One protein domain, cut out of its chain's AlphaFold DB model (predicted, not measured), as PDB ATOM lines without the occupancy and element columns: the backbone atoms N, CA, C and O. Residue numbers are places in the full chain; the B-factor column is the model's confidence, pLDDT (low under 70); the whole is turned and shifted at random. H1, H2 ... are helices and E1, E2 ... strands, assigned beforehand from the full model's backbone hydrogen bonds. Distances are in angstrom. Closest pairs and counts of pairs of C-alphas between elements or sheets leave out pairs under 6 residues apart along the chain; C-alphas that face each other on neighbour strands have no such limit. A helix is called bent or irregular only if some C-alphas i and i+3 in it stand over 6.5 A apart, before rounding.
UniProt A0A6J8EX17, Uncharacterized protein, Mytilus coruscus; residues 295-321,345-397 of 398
ATOM      1  N   GLN A 295     -92.060 461.666 -10.023       88.94
ATOM      2  CA  GLN A 295     -93.045 460.629 -10.347       88.94
ATOM      3  C   GLN A 295     -92.454 459.592 -11.299       88.94
ATOM      4  O   GLN A 295     -92.704 458.393 -11.151       88.94
ATOM      5  N   LEU A 296     -91.637 460.051 -12.250       88.38
ATOM      6  CA  LEU A 296     -90.915 459.168 -13.154       88.38
ATOM      7  C   LEU A 296     -89.892 458.330 -12.386       88.38
ATOM      8  O   LEU A 296     -89.828 457.121 -12.598       88.38
ATOM      9  N   PHE A 297     -89.145 458.943 -11.461       92.56
ATOM     10  CA  PHE A 297     -88.229 458.212 -10.588       92.56
ATOM     11  C   PHE A 297     -88.965 457.124  -9.797       92.56
ATOM     12  O   PHE A 297     -88.586 455.961  -9.881       92.56
ATOM     13  N   MET A 298     -90.063 457.464  -9.112       92.19
ATOM     14  CA  MET A 298     -90.852 456.502  -8.331       92.19
ATOM     15  C   MET A 298     -91.376 455.337  -9.181       92.19
ATOM     16  O   MET A 298     -91.384 454.188  -8.738       92.19
ATOM     17  N   TYR A 299     -91.817 455.614 -10.411       88.81
ATOM     18  CA  TYR A 299     -92.252 454.573 -11.338       88.81
ATOM     19  C   TYR A 299     -91.099 453.635 -11.706       88.81
ATOM     20  O   TYR A 299     -91.247 452.416 -11.626       88.81
ATOM     21  N   VAL A 300     -89.943 454.190 -12.064       89.38
ATOM     22  CA  VAL A 300     -88.768 453.403 -12.444       89.38
ATOM     23  C   VAL A 300     -88.223 452.595 -11.259       89.38
ATOM     24  O   VAL A 300     -87.925 451.408 -11.407       89.38
ATOM     25  N   ASP A 301     -88.178 453.190 -10.070       92.94
ATOM     26  CA  ASP A 301     -87.788 452.518  -8.830       92.94
ATOM     27  C   ASP A 301     -88.744 451.366  -8.477       92.94
ATOM     28  O   ASP A 301     -88.307 450.311  -8.029       92.94
ATOM     29  N   SER A 302     -90.039 451.474  -8.798       92.19
ATOM     30  CA  SER A 302     -90.979 450.356  -8.621       92.19
ATOM     31  C   SER A 302     -90.705 449.152  -9.539       92.19
ATOM     32  O   SER A 302     -91.135 448.038  -9.236       92.19
ATOM     33  N   LEU A 303     -90.007 449.362 -10.664       89.94
ATOM     34  CA  LEU A 303     -89.709 448.322 -11.653       89.94
ATOM     35  C   LEU A 303     -88.333 447.682 -11.455       89.94
ATOM     36  O   LEU A 303     -88.196 446.475 -11.670       89.94
ATOM     37  N   TRP A 304     -87.326 448.489 -11.116       87.25
ATOM     38  CA  TRP A 304     -85.915 448.077 -11.068       87.25
ATOM     39  C   TRP A 304     -85.229 448.376  -9.733       87.25
ATOM     40  O   TRP A 304     -84.057 448.046  -9.550       87.25
ATOM     41  N   GLY A 305     -85.953 448.981  -8.799       90.44
ATOM     42  CA  GLY A 305     -85.479 449.226  -7.454       90.44
ATOM     43  C   GLY A 305     -85.617 448.014  -6.516       90.44
ATOM     44  O   GLY A 305     -85.881 446.887  -6.952       90.44
ATOM     45  N   PRO A 306     -85.446 448.238  -5.202       93.25
ATOM     46  CA  PRO A 306     -85.133 449.541  -4.615       93.25
ATOM     47  C   PRO A 306     -83.721 449.985  -5.012       93.25
ATOM     48  O   PRO A 306     -82.772 449.204  -4.902       93.25
ATOM     49  N   HIS A 307     -83.582 451.214  -5.501       95.00
ATOM     50  CA  HIS A 307     -82.271 451.827  -5.664       95.00
ATOM     51  C   HIS A 307     -81.768 452.314  -4.303       95.00
ATOM     52  O   HIS A 307     -82.525 452.784  -3.454       95.00
ATOM     53  N   GLU A 308     -80.468 452.178  -4.086       93.94
ATOM     54  CA  GLU A 308     -79.831 452.426  -2.793       93.94
ATOM     55  C   GLU A 308     -79.029 453.726  -2.786       93.94
ATOM     56  O   GLU A 308     -78.925 454.380  -1.748       93.94
ATOM     57  N   ILE A 309     -78.439 454.089  -3.930       94.62
ATOM     58  CA  ILE A 309     -77.509 455.215  -4.049       94.62
ATOM     59  C   ILE A 309     -77.803 456.005  -5.318       94.62
ATOM     60  O   ILE A 309     -77.931 455.410  -6.383       94.62
ATOM     61  N   ASP A 310     -77.861 457.329  -5.206       94.81
ATOM     62  CA  ASP A 310     -77.986 458.241  -6.341       94.81
ATOM     63  C   ASP A 310     -76.611 458.777  -6.761       94.81
ATOM     64  O   ASP A 310     -75.941 459.531  -6.044       94.81
ATOM     65  N   TRP A 311     -76.147 458.326  -7.918       92.94
ATOM     66  CA  TRP A 311     -74.871 458.723  -8.486       92.94
ATOM     67  C   TRP A 311     -75.056 459.930  -9.399       92.94
ATOM     68  O   TRP A 311     -75.876 459.899 -10.318       92.94
ATOM     69  N   PHE A 312     -74.176 460.922  -9.225       91.38
ATOM     70  CA  PHE A 312     -74.124 462.169 -10.000       91.38
ATOM     71  C   PHE A 312     -75.218 463.195  -9.659       91.38
ATOM     72  O   PHE A 312     -75.441 464.123 -10.432       91.38
ATOM     73  N   ALA A 313     -75.832 463.080  -8.483       91.56
ATOM     74  CA  ALA A 313     -76.827 464.023  -7.980       91.56
ATOM     75  C   ALA A 313     -76.230 465.143  -7.106       91.56
ATOM     76  O   ALA A 313     -75.061 465.115  -6.729       91.56
ATOM     77  N   ASN A 314     -77.041 466.135  -6.752       89.44
ATOM     78  CA  ASN A 314     -76.720 467.211  -5.815       89.44
ATOM     79  C   ASN A 314     -77.864 467.446  -4.815       89.44
ATOM     80  O   ASN A 314     -78.829 466.689  -4.771       89.44
ATOM     81  N   ASP A 315     -77.741 468.484  -3.986       88.31
ATOM     82  CA  ASP A 315     -78.721 468.823  -2.950       88.31
ATOM     83  C   ASP A 315     -80.108 469.218  -3.489       88.31
ATOM     84  O   ASP A 315     -81.077 469.132  -2.737       88.31
ATOM     85  N   ASP A 316     -80.226 469.559  -4.774       87.12
ATOM     86  CA  ASP A 316     -81.492 469.946  -5.405       87.12
ATOM     87  C   ASP A 316     -82.152 468.811  -6.205       87.12
ATOM     88  O   ASP A 316     -83.382 468.741  -6.283       87.12
ATOM     89  N   ASN A 317     -81.365 467.934  -6.838       89.69
ATOM     90  CA  ASN A 317     -81.872 466.964  -7.815       89.69
ATOM     91  C   ASN A 317     -81.881 465.500  -7.331       89.69
ATOM     92  O   ASN A 317     -82.412 464.643  -8.046       89.69
ATOM     93  N   HIS A 318     -81.330 465.220  -6.143       92.69
ATOM     94  CA  HIS A 318     -81.223 463.860  -5.623       92.69
ATOM     95  C   HIS A 318     -82.589 463.186  -5.436       92.69
ATOM     96  O   HIS A 318     -83.577 463.803  -5.034       92.69
ATOM     97  N   LYS A 319     -82.630 461.882  -5.702       94.06
ATOM     98  CA  LYS A 319     -83.809 461.010  -5.563       94.06
ATOM     99  C   LYS A 319     -83.737 460.079  -4.368       94.06
ATOM    100  O   LYS A 319     -84.747 459.564  -3.894       94.06
ATOM    101  N   LEU A 320     -82.528 459.876  -3.860       94.00
ATOM    102  CA  LEU A 320     -82.248 458.991  -2.739       94.00
ATOM    103  C   LEU A 320     -81.570 459.764  -1.616       94.00
ATOM    104  O   LEU A 320     -80.977 460.821  -1.820       94.00
ATOM    105  N   THR A 321     -81.664 459.232  -0.401       93.38
ATOM    106  CA  THR A 321     -81.041 459.837   0.785       93.38
ATOM    107  C   THR A 321     -79.519 459.722   0.769       93.38
ATOM    108  O   THR A 321     -78.840 460.551   1.368       93.38
ATOM    109  N   ALA A 345     -73.985 447.509  -5.104       85.00
ATOM    110  CA  ALA A 345     -75.059 448.455  -4.813       85.00
ATOM    111  C   ALA A 345     -75.995 448.592  -6.022       85.00
ATOM    112  O   ALA A 345     -75.529 448.666  -7.164       85.00
ATOM    113  N   ASN A 346     -77.305 448.672  -5.780       89.56
ATOM    114  CA  ASN A 346     -78.256 449.023  -6.835       89.56
ATOM    115  C   ASN A 346     -78.287 450.549  -7.008       89.56
ATOM    116  O   ASN A 346     -78.974 451.255  -6.270       89.56
ATOM    117  N   GLY A 347     -77.468 451.074  -7.918       90.81
ATOM    118  CA  GLY A 347     -77.303 452.514  -8.115       90.81
ATOM    119  C   GLY A 347     -78.313 453.117  -9.088       90.81
ATOM    120  O   GLY A 347     -78.527 452.578 -10.170       90.81
ATOM    121  N   TRP A 348     -78.867 454.271  -8.735       92.81
ATOM    122  CA  TRP A 348     -79.508 455.192  -9.668       92.81
ATOM    123  C   TRP A 348     -78.430 456.071 -10.316       92.81
ATOM    124  O   TRP A 348     -77.558 456.580  -9.618       92.81
ATOM    125  N   PHE A 349     -78.437 456.218 -11.642       90.94
ATOM    126  CA  PHE A 349     -77.367 456.910 -12.371       90.94
ATOM    127  C   PHE A 349     -77.926 458.000 -13.281       90.94
ATOM    128  O   PHE A 349     -78.619 457.705 -14.255       90.94
ATOM    129  N   VAL A 350     -77.534 459.249 -13.019       88.81
ATOM    130  CA  VAL A 350     -77.881 460.418 -13.847       88.81
ATOM    131  C   VAL A 350     -76.609 461.203 -14.201       88.81
ATOM    132  O   VAL A 350     -76.449 462.358 -13.815       88.81
ATOM    133  N   PRO A 351     -75.621 460.590 -14.887       88.00
ATOM    134  CA  PRO A 351     -74.382 461.290 -15.190       88.00
ATOM    135  C   PRO A 351     -74.628 462.467 -16.151       88.00
ATOM    136  O   PRO A 351     -75.430 462.349 -17.085       88.00
ATOM    137  N   PRO A 352     -73.871 463.572 -16.017       86.31
ATOM    138  CA  PRO A 352     -73.735 464.572 -17.070       86.31
ATOM    139  C   PRO A 352     -73.482 463.911 -18.427       86.31
ATOM    140  O   PRO A 352     -72.739 462.929 -18.512       86.31
ATOM    141  N   VAL A 353     -74.057 464.455 -19.504       82.81
ATOM    142  CA  VAL A 353     -74.016 463.827 -20.842       82.81
ATOM    143  C   VAL A 353     -72.578 463.533 -21.287       82.81
ATOM    144  O   VAL A 353     -72.281 462.462 -21.818       82.81
ATOM    145  N   CYS A 354     -71.650 464.447 -20.993       82.56
ATOM    146  CA  CYS A 354     -70.231 464.285 -21.301       82.56
ATOM    147  C   CYS A 354     -69.543 463.133 -20.533       82.56
ATOM    148  O   CYS A 354     -68.484 462.663 -20.955       82.56
ATOM    149  N   LEU A 355     -70.141 462.647 -19.441       87.19
ATOM    150  CA  LEU A 355     -69.624 461.583 -18.577       87.19
ATOM    151  C   LEU A 355     -70.306 460.225 -18.794       87.19
ATOM    152  O   LEU A 355     -69.801 459.229 -18.279       87.19
ATOM    153  N   VAL A 356     -71.378 460.144 -19.593       85.12
ATOM    154  CA  VAL A 356     -72.111 458.889 -19.872       85.12
ATOM    155  C   VAL A 356     -71.174 457.784 -20.363       85.12
ATOM    156  O   VAL A 356     -71.191 456.679 -19.833       85.12
ATOM    157  N   SER A 357     -70.288 458.091 -21.317       82.38
ATOM    158  CA  SER A 357     -69.334 457.111 -21.865       82.38
ATOM    159  C   SER A 357     -68.315 456.594 -20.843       82.38
ATOM    160  O   SER A 357     -67.789 455.492 -20.992       82.38
ATOM    161  N   LYS A 358     -68.035 457.387 -19.803       84.88
ATOM    162  CA  LYS A 358     -67.155 457.010 -18.697       84.88
ATOM    163  C   LYS A 358     -67.915 456.213 -17.634       84.88
ATOM    164  O   LYS A 358     -67.334 455.307 -17.047       84.88
ATOM    165  N   ALA A 359     -69.185 456.544 -17.389       84.81
ATOM    166  CA  ALA A 359     -70.058 455.823 -16.462       84.81
ATOM    167  C   ALA A 359     -70.445 454.433 -16.990       84.81
ATOM    168  O   ALA A 359     -70.452 453.470 -16.232       84.81
ATOM    169  N   PHE A 360     -70.679 454.312 -18.298       82.00
ATOM    170  CA  PHE A 360     -71.080 453.069 -18.955       82.00
ATOM    171  C   PHE A 360     -70.115 452.737 -20.106       82.00
ATOM    172  O   PHE A 360     -70.415 453.015 -21.272       82.00
ATOM    173  N   PRO A 361     -68.921 452.185 -19.813       61.84
ATOM    174  CA  PRO A 361     -67.979 451.777 -20.851       61.84
ATOM    175  C   PRO A 361     -68.579 450.679 -21.746       61.84
ATOM    176  O   PRO A 361     -69.394 449.878 -21.299       61.84
ATOM    177  N   LYS A 362     -68.151 450.635 -23.018       53.72
ATOM    178  CA  LYS A 362     -68.710 449.795 -24.104       53.72
ATOM    179  C   LYS A 362     -68.921 448.311 -23.777       53.72
ATOM    180  O   LYS A 362     -69.751 447.683 -24.423       53.72
ATOM    181  N   ASP A 363     -68.208 447.767 -22.802       52.22
ATOM    182  CA  ASP A 363     -68.308 446.359 -22.416       52.22
ATOM    183  C   ASP A 363     -69.551 446.061 -21.539       52.22
ATOM    184  O   ASP A 363     -69.842 444.901 -21.275       52.22
ATOM    185  N   LEU A 364     -70.310 447.091 -21.121       48.41
ATOM    186  CA  LEU A 364     -71.621 446.983 -20.451       48.41
ATOM    187  C   LEU A 364     -72.824 446.956 -21.423       48.41
ATOM    188  O   LEU A 364     -73.963 446.875 -20.971       48.41
ATOM    189  N   LEU A 365     -72.607 447.027 -22.744       45.75
ATOM    190  CA  LEU A 365     -73.666 447.065 -23.773       45.75
ATOM    191  C   LEU A 365     -74.265 445.687 -24.122       45.75
ATOM    192  O   LEU A 365     -74.664 445.451 -25.259       45.75
ATOM    193  N   GLU A 366     -74.401 444.794 -23.148       46.16
ATOM    194  CA  GLU A 366     -75.550 443.889 -23.150       46.16
ATOM    195  C   GLU A 366     -76.581 444.527 -22.222       46.16
ATOM    196  O   GLU A 366     -76.576 444.312 -21.010       46.16
ATOM    197  N   LEU A 367     -77.441 445.386 -22.789       47.72
ATOM    198  CA  LEU A 367     -78.679 445.752 -22.107       47.72
ATOM    199  C   LEU A 367     -79.373 444.427 -21.767       47.72
ATOM    200  O   LEU A 367     -79.586 443.639 -22.690       47.72
ATOM    201  N   PRO A 368     -79.706 444.149 -20.493       49.47
ATOM    202  CA  PRO A 368     -80.486 442.967 -20.156       49.47
ATOM    203  C   PRO A 368     -81.704 442.904 -21.084       49.47
ATOM    204  O   PRO A 368     -82.321 443.945 -21.317       49.47
ATOM    205  N   ASP A 369     -82.072 441.733 -21.609       50.22
ATOM    206  CA  ASP A 369     -83.200 441.603 -22.555       50.22
ATOM    207  C   ASP A 369     -84.487 442.278 -22.023       50.22
ATOM    208  O   ASP A 369     -85.274 442.859 -22.768       50.22
ATOM    209  N   THR A 370     -84.641 442.317 -20.696       45.31
ATOM    210  CA  THR A 370     -85.715 443.004 -19.964       45.31
ATOM    211  C   THR A 370     -85.735 444.533 -20.110       45.31
ATOM    212  O   THR A 370     -86.795 445.142 -19.963       45.31
ATOM    213  N   LEU A 371     -84.591 445.170 -20.367       45.25
ATOM    214  CA  LEU A 371     -84.450 446.606 -20.631       45.25
ATOM    215  C   LEU A 371     -84.780 446.918 -22.096       45.25
ATOM    216  O   LEU A 371     -85.460 447.903 -22.366       45.25
ATOM    217  N   ILE A 372     -84.391 446.038 -23.025       52.03
ATOM    218  CA  ILE A 372     -84.725 446.145 -24.454       52.03
ATOM    219  C   ILE A 372     -86.244 446.051 -24.663       52.03
ATOM    220  O   ILE A 372     -86.819 446.879 -25.366       52.03
ATOM    221  N   GLU A 373     -86.919 445.114 -23.987       53.66
ATOM    222  CA  GLU A 373     -88.383 444.966 -24.059       53.66
ATOM    223  C   GLU A 373     -89.149 446.188 -23.527       53.66
ATOM    224  O   GLU A 373     -90.260 446.475 -23.976       53.66
ATOM    225  N   LYS A 374     -88.564 446.924 -22.572       51.94
ATOM    226  CA  LYS A 374     -89.219 448.048 -21.883       51.94
ATOM    227  C   LYS A 374     -88.792 449.423 -22.393       51.94
ATOM    228  O   LYS A 374     -89.491 450.396 -22.118       51.94
ATOM    229  N   ILE A 375     -87.708 449.520 -23.167       51.50
ATOM    230  CA  ILE A 375     -87.223 450.774 -23.767       51.50
ATOM    231  C   ILE A 375     -88.304 451.453 -24.619       51.50
ATOM    232  O   ILE A 375     -88.401 452.676 -24.634       51.50
ATOM    233  N   HIS A 376     -89.182 450.675 -25.256       57.38
ATOM    234  CA  HIS A 376     -90.290 451.196 -26.057       57.38
ATOM    235  C   HIS A 376     -91.363 451.956 -25.253       57.38
ATOM    236  O   HIS A 376     -92.172 452.644 -25.865       57.38
ATOM    237  N   LEU A 377     -91.368 451.865 -23.916       56.03
ATOM    238  CA  LEU A 377     -92.286 452.602 -23.032       56.03
ATOM    239  C   LEU A 377     -91.738 453.983 -22.622       56.03
ATOM    240  O   LEU A 377     -92.490 454.828 -22.138       56.03
ATOM    241  N   LEU A 378     -90.435 454.230 -22.805       54.47
ATOM    242  CA  LEU A 378     -89.781 455.491 -22.427       54.47
ATOM    243  C   LEU A 378     -90.276 456.732 -23.203       54.47
ATOM    244  O   LEU A 378     -90.384 457.780 -22.569       54.47
ATOM    245  N   PRO A 379     -90.606 456.678 -24.512       52.03
ATOM    246  CA  PRO A 379     -91.128 457.836 -25.251       52.03
ATOM    247  C   PRO A 379     -92.430 458.396 -24.681       52.03
ATOM    248  O   PRO A 379     -92.577 459.612 -24.554       52.03
ATOM    249  N   ASP A 380     -93.353 457.510 -24.311       55.19
ATOM    250  CA  ASP A 380     -94.650 457.885 -23.745       55.19
ATOM    251  C   ASP A 380     -94.463 458.507 -22.344       55.19
ATOM    252  O   ASP A 380     -95.073 459.520 -22.015       55.19
ATOM    253  N   LEU A 381     -93.504 458.006 -21.555       49.41
ATOM    254  CA  LEU A 381     -93.151 458.546 -20.232       49.41
ATOM    255  C   LEU A 381     -92.396 459.892 -20.290       49.41
ATOM    256  O   LEU A 381     -92.573 460.768 -19.437       49.41
ATOM    257  N   LEU A 382     -91.533 460.083 -21.292       49.75
ATOM    258  CA  LEU A 382     -90.772 461.324 -21.490       49.75
ATOM    259  C   LEU A 382     -91.623 462.456 -22.078       49.75
ATOM    260  O   LEU A 382     -91.304 463.623 -21.851       49.75
ATOM    261  N   THR A 383     -92.689 462.128 -22.817       50.22
ATOM    262  CA  THR A 383     -93.645 463.112 -23.348       50.22
ATOM    263  C   THR A 383     -94.699 463.530 -22.319       50.22
ATOM    264  O   THR A 383     -95.162 464.670 -22.369       50.22
ATOM    265  N   GLU A 384     -95.030 462.669 -21.351       46.62
ATOM    266  CA  GLU A 384     -95.912 463.007 -20.223       46.62
ATOM    267  C   GLU A 384     -95.197 463.772 -19.090       46.62
ATOM    268  O   GLU A 384     -95.834 464.530 -18.354       46.62
ATOM    269  N   SER A 385     -93.871 463.642 -18.969       43.66
ATOM    270  CA  SER A 385     -93.060 464.406 -18.010       43.66
ATOM    271  C   SER A 385     -92.547 465.724 -18.608       43.66
ATOM    272  O   SER A 385     -92.204 465.807 -19.787       43.66
ATOM    273  N   LYS A 386     -92.435 466.781 -17.786       44.78
ATOM    274  CA  LYS A 386     -91.780 468.059 -18.151       44.78
ATOM    275  C   LYS A 386     -90.252 467.904 -18.253       44.78
ATOM    276  O   LYS A 386     -89.501 468.656 -17.635       44.78
ATOM    277  N   SER A 387     -89.782 466.897 -18.977       49.69
ATOM    278  CA  SER A 387     -88.363 466.684 -19.229       49.69
ATOM    279  C   SER A 387     -87.791 467.858 -20.040       49.69
ATOM    280  O   SER A 387     -88.451 468.421 -20.913       49.69
ATOM    281  N   ASN A 388     -86.571 468.286 -19.703       51.09
ATOM    282  CA  ASN A 388     -85.896 469.404 -20.364       51.09
ATOM    283  C   ASN A 388     -85.727 469.107 -21.872       51.09
ATOM    284  O   ASN A 388     -85.399 467.978 -22.240       51.09
ATOM    285  N   ASN A 389     -85.889 470.118 -22.737       50.62
ATOM    286  CA  ASN A 389     -85.728 470.019 -24.200       50.62
ATOM    287  C   ASN A 389     -84.429 469.306 -24.614       50.62
ATOM    288  O   ASN A 389     -84.383 468.641 -25.647       50.62
ATOM    289  N   THR A 390     -83.372 469.420 -23.810       46.00
ATOM    290  CA  THR A 390     -82.103 468.719 -24.025       46.00
ATOM    291  C   THR A 390     -82.274 467.195 -24.010       46.00
ATOM    292  O   THR A 390     -81.802 466.531 -24.926       46.00
ATOM    293  N   VAL A 391     -82.999 466.636 -23.034       45.56
ATOM    294  CA  VAL A 391     -83.216 465.181 -22.888       45.56
ATOM    295  C   VAL A 391     -84.053 464.635 -24.046       45.56
ATOM    296  O   VAL A 391     -83.715 463.602 -24.622       45.56
ATOM    297  N   GLN A 392     -85.095 465.369 -24.449       48.09
ATOM    298  CA  GLN A 392     -85.933 464.991 -25.590       48.09
ATOM    299  C   GLN A 392     -85.135 464.983 -26.904       48.09
ATOM    300  O   GLN A 392     -85.210 464.022 -27.664       48.09
ATOM    301  N   ASN A 393     -84.311 466.008 -27.147       47.25
ATOM    302  CA  ASN A 393     -83.500 466.107 -28.364       47.25
ATOM    303  C   ASN A 393     -82.443 464.999 -28.491       47.25
ATOM    304  O   ASN A 393     -82.136 464.592 -29.609       47.25
ATOM    305  N   TYR A 394     -81.896 464.497 -27.379       46.03
ATOM    306  CA  TYR A 394     -80.946 463.382 -27.413       46.03
ATOM    307  C   TYR A 394     -81.623 462.033 -27.664       46.03
ATOM    308  O   TYR A 394     -81.056 461.223 -28.392       46.03
ATOM    309  N   TYR A 395     -82.831 461.799 -27.137       48.09
ATOM    310  CA  TYR A 395     -83.574 460.561 -27.407       48.09
ATOM    311  C   TYR A 395     -83.878 460.391 -28.901       48.09
ATOM    312  O   TYR A 395     -83.682 459.314 -29.443       48.09
ATOM    313  N   TYR A 396     -84.274 461.464 -29.594       42.41
ATOM    314  CA  TYR A 396     -84.496 461.426 -31.047       42.41
ATOM    315  C   TYR A 396     -83.208 461.272 -31.882       42.41
ATOM    316  O   TYR A 396     -83.290 461.143 -33.104       42.41
ATOM    317  N   GLY A 397     -82.032 461.350 -31.249       37.19
ATOM    318  CA  GLY A 397     -80.725 461.167 -31.883       37.19
ATOM    319  C   GLY A 397     -80.113 459.772 -31.704       37.19
ATOM    320  O   GLY A 397     -79.108 459.490 -32.360       37.19
TER     321      GLY A 397
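AT A GLANCE: This is residues 295 to 321 and 345 to 397 of the 398 residues of an uncharacterized protein of Mytilus coruscus (UniProt A0A6J8EX17). This is an open frame of five short helices and a small ribbon of two parallel strands, in which no helix touches another. E1 and E2 lie on one side, H3, H4 and H5 form a loose arc on the side opposite, and H1 and H2 lie between at opposite edges; H5 folds back beside H4. The printed part has 80 residues, with the named elements in the order H1, E1, E2, H2, H3, H4, H5, and the class is mostly helix. The whole is compact by its radius of gyration of the C-alphas, 13.3 A, and rounded, spanning 32 by 30 by 27 A.

HOW THE PARTS SIT: H1, residues 295 to 304, is followed after a tight link by E1, residues 309 to 311. E1 is the parallel neighbour of E2, residues 347 to 349, at 26 degrees between their directions. C-alphas 310 and 348 face each other at 4.8 A; N 311 and O 348, and N 348 and O 309, are within hydrogen-bond range, each pair at 2.8 A. A tight link joins E2 to H2, residues 353 to 359, which is irregular: C-alphas 354 and 357 are 7.3 A apart. H2 is apart from H3, residues 369 to 375. H3 and H4, residues 378 to 384, meet only through their link. H1 and H4 are close but not clearly touching, their closest C-alphas being those of Leu 296 and Leu 381 at 7.4 A, with a shallow tilt of 23 degrees, opposite ways. H4 and H5, residues 389 to 395, are also close but not clearly touching, at 7.3 A between the C-alphas of Leu 382 and Gln 392, their closest, with a shallow tilt of 21 degrees, opposite ways. Every O i to N i+4 pair is within hydrogen-bond range in H1, H4 and H5; in H3 2 of 3 are, and in H2 1 of 3, beside 3 of 4 O i to N i+3 pairs.

IN THESE COORDINATES: H1 runs 14.5 A from C-alpha 295 at (-93.045, 460.629, -10.347). E1 measures 6.2 A and E2 6.1 A. H2 and H4 are 9.9 A long each, H3 10.1 A. H5, 10.2 A, ends at C-alpha 395, (-83.574, 460.561, -27.407).

THE WHOLE: The two C-alphas farthest apart, those of Asp 315 and Asp 369, are 33.8 A from each other. Residues 322 to 344 are not printed, and C-alphas 321 and 345 are 14.0 A apart across this cut. Of the links that are printed whole, H2 to H3 is short and the others are tight. Residues 361 to 370 stand free, and so do residues 372 to 377, of which 372 to 375 belong to H3. The mean pLDDT of the printed part is 71.0, and residues 361 to 397 are under 70.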